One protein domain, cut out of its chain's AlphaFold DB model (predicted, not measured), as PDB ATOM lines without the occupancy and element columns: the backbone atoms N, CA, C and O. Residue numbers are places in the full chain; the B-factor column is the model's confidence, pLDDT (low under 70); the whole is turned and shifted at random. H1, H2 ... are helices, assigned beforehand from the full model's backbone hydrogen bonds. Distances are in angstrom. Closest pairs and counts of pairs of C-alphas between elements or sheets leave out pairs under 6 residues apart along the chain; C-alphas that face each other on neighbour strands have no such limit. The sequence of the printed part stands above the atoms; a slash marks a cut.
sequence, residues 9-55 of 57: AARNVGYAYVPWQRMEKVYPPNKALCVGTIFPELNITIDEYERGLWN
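AT A GLANCE: This is residues 9 to 55 of the 57 residues of an uncharacterized protein of Eubacterium sp. CAG:115 (UniProt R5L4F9). This is a loose piece with little regular structure: a free arm, residues 9 to 17, sticks out at the beginning of the printed part, the chain turns near Glu 24 and leads into the short helix H1, and a looping link leads on to a second short helix, H2, which sticks out elsewhere with residues 45 to 55. The printed part has 47 residues, with two named helices, H1 then H2, and no named strand; its class is all helix, with 15 residues in named elements. It is only just loose, close to extended, with a radius of gyration of the C-alphas of 13.8 A and spans of 38 by 33 by 19 A.

HOW THE PARTS SIT: Look at H1, residues 29 to 35, and H2, residues 46 to 53: they are apart, joined by a short link of 10 residues. In H2 every O i to N i+4 pair is within hydrogen-bond range; in H1, 2 of 3 are.

IN THESE COORDINATES: Find C-alpha 29 at (-33.005, 24.525, 7.074); H1 runs 10.1 A to C-alpha 35. H2 runs 10.8 A, ending at C-alpha 53, (-50.583, 1.658, 12.429).

THE WHOLE: The C-alphas of Ala 9 and Glu 24 are the two farthest apart, 38.3 A. The printed part has no cut. Residues 9 to 15 and 52 to 55 have pLDDT under 70.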
ATOM      1  N   ALA A   9     -68.970  28.532  16.394       53.62
ATOM      2  CA  ALA A   9     -67.629  28.335  15.841       53.62
ATOM      3  C   ALA A   9     -66.914  27.090  16.408       53.62
ATOM      4  O   ALA A   9     -65.908  26.659  15.852       53.62
ATOM      5  N   ALA A  10     -67.463  26.442  17.445       56.19
ATOM      6  CA  ALA A  10     -67.029  25.120  17.908       56.19
ATOM      7  C   ALA A  10     -67.542  23.972  17.008       56.19
ATOM      8  O   ALA A  10     -67.677  22.831  17.448       56.19
ATOM      9  N   ARG A  11     -67.853  24.264  15.738       58.16
ATOM     10  CA  ARG A  11     -68.132  23.267  14.702       58.16
ATOM     11  C   ARG A  11     -66.861  22.453  14.451       58.16
ATOM     12  O   ARG A  11     -66.021  22.838  13.652       58.16
ATOM     13  N   ASN A  12     -66.754  21.320  15.144       58.66
ATOM     14  CA  ASN A  12     -65.810  20.233  14.889       58.66
ATOM     15  C   ASN A  12     -64.343  20.681  14.785       58.66
ATOM     16  O   ASN A  12     -63.746  20.641  13.710       58.66
ATOM     17  N   VAL A  13     -63.733  21.053  15.912       63.69
ATOM     18  CA  VAL A  13     -62.266  21.081  15.994       63.69
ATOM     19  C   VAL A  13     -61.746  19.662  15.754       63.69
ATOM     20  O   VAL A  13     -61.912  18.775  16.588       63.69
ATOM     21  N   GLY A  14     -61.186  19.422  14.568       66.12
ATOM     22  CA  GLY A  14     -60.540  18.160  14.232       66.12
ATOM     23  C   GLY A  14     -59.308  17.975  15.108       66.12
ATOM     24  O   GLY A  14     -58.363  18.757  15.025       66.12
ATOM     25  N   TYR A  15     -59.322  16.956  15.961       68.50
ATOM     26  CA  TYR A  15     -58.148  16.574  16.733       68.50
ATOM     27  C   TYR A  15     -57.243  15.709  15.858       68.50
ATOM     28  O   TYR A  15     -57.672  14.676  15.347       68.50
ATOM     29  N   ALA A  16     -55.989  16.123  15.700       71.12
ATOM     30  CA  ALA A  16     -54.950  15.310  15.089       71.12
ATOM     31  C   ALA A  16     -53.959  14.879  16.172       71.12
ATOM     32  O   ALA A  16     -53.476  15.705  16.949       71.12
ATOM     33  N   TYR A  17     -53.656  13.584  16.227       71.19
ATOM     34  CA  TYR A  17     -52.542  13.099  17.031       71.19
ATOM     35  C   TYR A  17     -51.232  13.489  16.344       71.19
ATOM     36  O   TYR A  17     -50.997  13.115  15.195       71.19
ATOM     37  N   VAL A  18     -50.379  14.226  17.055       71.81
ATOM     38  CA  VAL A  18     -49.026  14.556  16.598       71.81
ATOM     39  C   VAL A  18     -48.035  13.684  17.376       71.81
ATOM     40  O   VAL A  18     -48.019  13.756  18.609       71.81
ATOM     41  N   PRO A  19     -47.218  12.854  16.701       74.88
ATOM     42  CA  PRO A  19     -46.186  12.055  17.353       74.88
ATOM     43  C   PRO A  19     -45.153  12.912  18.095       74.88
ATOM     44  O   PRO A  19     -44.900  14.060  17.732       74.88
ATOM     45  N   TRP A  20     -44.506  12.330  19.108       80.44
ATOM     46  CA  TRP A  20     -43.436  13.000  19.851       80.44
ATOM     47  C   TRP A  20     -42.206  13.233  18.964       80.44
ATOM     48  O   TRP A  20     -41.597  12.279  18.478       80.44
ATOM     49  N   GLN A  21     -41.831  14.499  18.788       85.56
ATOM     50  CA  GLN A  21     -40.726  14.926  17.927       85.56
ATOM     51  C   GLN A  21     -39.400  14.967  18.698       85.56
ATOM     52  O   GLN A  21     -39.363  15.390  19.857       85.56
ATOM     53  N   ARG A  22     -38.299  14.541  18.066       84.88
ATOM     54  CA  ARG A  22     -36.961  14.517  18.691       84.88
ATOM     55  C   ARG A  22     -36.054  15.605  18.124       84.88
ATOM     56  O   ARG A  22     -35.660  15.557  16.962       84.88
ATOM     57  N   MET A  23     -35.674  16.568  18.962       88.44
ATOM     58  CA  MET A  23     -34.840  17.704  18.543       88.44
ATOM     59  C   MET A  23     -33.396  17.315  18.204       88.44
ATOM     60  O   MET A  23     -32.723  18.061  17.499       88.44
ATOM     61  N   GLU A  24     -32.909  16.150  18.645       89.75
ATOM     62  CA  GLU A  24     -31.548  15.702  18.325       89.75
ATOM     63  C   GLU A  24     -31.380  15.315  16.847       89.75
ATOM     64  O   GLU A  24     -30.253  15.212  16.360       89.75
ATOM     65  N   LYS A  25     -32.483  15.082  16.121       87.38
ATOM     66  CA  LYS A  25     -32.462  14.613  14.734       87.38
ATOM     67  C   LYS A  25     -33.396  15.447  13.863       87.38
ATOM     68  O   LYS A  25     -34.527  15.061  13.602       87.38
ATOM     69  N   VAL A  26     -32.879  16.562  13.357       95.25
ATOM     70  CA  VAL A  26     -33.608  17.470  12.460       95.25
ATOM     71  C   VAL A  26     -32.917  17.615  11.107       95.25
ATOM     72  O   VAL A  26     -31.705  17.434  10.977       95.25
ATOM     73  N   TYR A  27     -33.691  17.939  10.074       95.44
ATOM     74  CA  TYR A  27     -33.149  18.339   8.783       95.44
ATOM     75  C   TYR A  27     -32.491  19.726   8.850       95.44
ATOM     76  O   TYR A  27     -32.938  20.588   9.609       95.44
ATOM     77  N   PRO A  28     -31.468  19.985   8.013       95.56
ATOM     78  CA  PRO A  28     -30.943  21.332   7.839       95.56
ATOM     79  C   PRO A  28     -32.012  22.259   7.218       95.56
ATOM     80  O   PRO A  28     -32.893  21.775   6.496       95.56
ATOM     81  N   PRO A  29     -31.938  23.588   7.446       95.94
ATOM     82  CA  PRO A  29     -33.005  24.525   7.074       95.94
ATOM     83  C   PRO A  29     -33.415  24.476   5.598       95.94
ATOM     84  O   PRO A  29     -34.600  24.478   5.282       95.94
ATOM     85  N   ASN A  30     -32.440  24.370   4.691       97.56
ATOM     86  CA  ASN A  30     -32.685  24.272   3.252       97.56
ATOM     87  C   ASN A  30     -33.572  23.071   2.895       97.56
ATOM     88  O   ASN A  30     -34.492  23.200   2.097       97.56
ATOM     89  N   LYS A  31     -33.321  21.912   3.512       96.56
ATOM     90  CA  LYS A  31     -34.103  20.701   3.275       96.56
ATOM     91  C   LYS A  31     -35.467  20.787   3.946       96.56
ATOM     92  O   LYS A  31     -36.457  20.444   3.308       96.56
ATOM     93  N   ALA A  32     -35.526  21.267   5.188       95.44
ATOM     94  CA  ALA A  32     -36.775  21.389   5.935       95.44
ATOM     95  C   ALA A  32     -37.812  22.261   5.208       95.44
ATOM     96  O   ALA A  32     -38.985  21.902   5.158       95.44
ATOM     97  N   LEU A  33     -37.367  23.360   4.586       96.69
ATOM     98  CA  LEU A  33     -38.220  24.230   3.769       96.69
ATOM     99  C   LEU A  33     -38.789  23.516   2.535       96.69
ATOM    100  O   LEU A  33     -39.920  23.789   2.152       96.69
ATOM    101  N   CYS A  34     -38.038  22.591   1.930       96.31
ATOM    102  CA  CYS A  34     -38.516  21.819   0.782       96.31
ATOM    103  C   CYS A  34     -39.536  20.741   1.172       96.31
ATOM    104  O   CYS A  34     -40.486  20.524   0.427       96.31
ATOM    105  N   VAL A  35     -39.338  20.049   2.300       93.75
ATOM    106  CA  VAL A  35     -40.228  18.951   2.731       93.75
ATOM    107  C   VAL A  35     -41.400  19.408   3.605       93.75
ATOM    108  O   VAL A  35     -42.349  18.655   3.786       93.75
ATOM    109  N   GLY A  36     -41.355  20.623   4.160       92.25
ATOM    110  CA  GLY A  36     -42.419  21.175   5.009       92.25
ATOM    111  C   GLY A  36     -42.355  20.761   6.484       92.25
ATOM    112  O   GLY A  36     -43.277  21.046   7.243       92.25
ATOM    113  N   THR A  37     -41.272  20.113   6.918       91.50
ATOM    114  CA  THR A  37     -41.031  19.739   8.320       91.50
ATOM    115  C   THR A  37     -39.534  19.694   8.623       91.50
ATOM    116  O   THR A  37     -38.730  19.286   7.783       91.50
ATOM    117  N   ILE A  38     -39.137  20.086   9.839       94.94
ATOM    118  CA  ILE A  38     -37.759  19.889  10.320       94.94
ATOM    119  C   ILE A  38     -37.519  18.455  10.801       94.94
ATOM    120  O   ILE A  38     -36.370  18.040  10.893       94.94
ATOM    121  N   PHE A  39     -38.577  17.697  11.091       93.06
ATOM    122  CA  PHE A  39     -38.499  16.378  11.712       93.06
ATOM    123  C   PHE A  39     -38.591  15.272  10.654       93.06
ATOM    124  O   PHE A  39     -39.647  15.127  10.027       93.06
ATOM    125  N   PRO A  40     -37.520  14.485  10.430       90.75
ATOM    126  CA  PRO A  40     -37.508  13.410   9.442       90.75
ATOM    127  C   PRO A  40     -38.611  12.368   9.645       90.75
ATOM    128  O   PRO A  40     -39.135  11.856   8.665       90.75
ATOM    129  N   GLU A  41     -38.981  12.081  10.893       86.56
ATOM    130  CA  GLU A  41     -40.038  11.133  11.262       86.56
ATOM    131  C   GLU A  41     -41.439  11.548  10.794       86.56
ATOM    132  O   GLU A  41     -42.317  10.699  10.687       86.56
ATOM    133  N   LEU A  42     -41.645  12.835  10.491       87.44
ATOM    134  CA  LEU A  42     -42.900  13.338   9.929       87.44
ATOM    135  C   LEU A  42     -42.894  13.380   8.397       87.44
ATOM    136  O   LEU A  42     -43.941  13.574   7.790       87.44
ATOM    137  N   ASN A  43     -41.733  13.212   7.763       90.69
ATOM    138  CA  ASN A  43     -41.602  13.196   6.308       90.69
ATOM    139  C   ASN A  43     -41.823  11.774   5.769       90.69
ATOM    140  O   ASN A  43     -40.897  11.155   5.238       90.69
ATOM    141  N   ILE A  44     -43.040  11.272   5.959       86.94
ATOM    142  CA  ILE A  44     -43.498   9.949   5.528       86.94
ATOM    143  C   ILE A  44     -44.738  10.080   4.640       86.94
ATOM    144  O   ILE A  44     -45.497  11.046   4.732       86.94
ATOM    145  N   THR A  45     -44.937   9.105   3.767       87.94
ATOM    146  CA  THR A  45     -46.128   8.986   2.918       87.94
ATOM    147  C   THR A  45     -47.328   8.455   3.704       87.94
ATOM    148  O   THR A  45     -47.179   7.878   4.784       87.94
ATOM    149  N   ILE A  46     -48.534   8.612   3.147       83.75
ATOM    150  CA  ILE A  46     -49.753   8.060   3.754       83.75
ATOM    151  C   ILE A  46     -49.681   6.529   3.876       83.75
ATOM    152  O   ILE A  46     -49.999   5.990   4.931       83.75
ATOM    153  N   ASP A  47     -49.137   5.842   2.868       85.94
ATOM    154  CA  ASP A  47     -48.952   4.386   2.877       85.94
ATOM    155  C   ASP A  47     -48.014   3.927   4.007       85.94
ATOM    156  O   ASP A  47     -48.234   2.895   4.643       85.94
ATOM    157  N   GLU A  48     -46.934   4.672   4.264       83.62
ATOM    158  CA  GLU A  48     -45.996   4.384   5.357       83.62
ATOM    159  C   GLU A  48     -46.634   4.622   6.727       83.62
ATOM    160  O   GLU A  48     -46.419   3.831   7.649       83.62
ATOM    161  N   TYR A  49     -47.449   5.673   6.851       79.88
ATOM    162  CA  TYR A  49     -48.229   5.940   8.054       79.88
ATOM    163  C   TYR A  49     -49.223   4.806   8.341       79.88
ATOM    164  O   TYR A  49     -49.246   4.271   9.452       79.88
ATOM    165  N   GLU A  50     -49.986   4.374   7.334       81.00
ATOM    166  CA  GLU A  50     -50.946   3.273   7.458       81.00
ATOM    167  C   GLU A  50     -50.259   1.949   7.820       81.00
ATOM    168  O   GLU A  50     -50.724   1.235   8.708       81.00
ATOM    169  N   ARG A  51     -49.099   1.640   7.225       79.38
ATOM    170  CA  ARG A  51     -48.293   0.466   7.617       79.38
ATOM    171  C   ARG A  51     -47.819   0.538   9.069       79.38
ATOM    172  O   ARG A  51     -47.801  -0.482   9.750       79.38
ATOM    173  N   GLY A  52     -47.452   1.727   9.551       69.38
ATOM    174  CA  GLY A  52     -47.034   1.948  10.937       69.38
ATOM    175  C   GLY A  52     -48.144   1.700  11.963       69.38
ATOM    176  O   GLY A  52     -47.854   1.205  13.051       69.38
ATOM    177  N   LEU A  53     -49.405   1.976  11.607       60.22
ATOM    178  CA  LEU A  53     -50.583   1.658  12.429       60.22
ATOM    179  C   LEU A  53     -50.864   0.148  12.500       60.22
ATOM    180  O   LEU A  53     -51.367  -0.333  13.513       60.22
ATOM    181  N   TRP A  54     -50.513  -0.601  11.450       51.34
ATOM    182  CA  TRP A  54     -50.769  -2.040  11.318       51.34
ATOM    183  C   TRP A  54     -49.567  -2.934  11.648       51.34
ATOM    184  O   TRP A  54     -49.580  -4.125  11.330       51.34
ATOM    185  N   ASN A  55     -48.554  -2.423  12.357       54.50
ATOM    186  CA  ASN A  55     -47.460  -3.244  12.895       54.50
ATOM    187  C   ASN A  55     -47.886  -4.057  14.143       54.50
ATOM    188  O   ASN A  55     -47.243  -4.008  15.189       54.50
TER     189      ASN A  55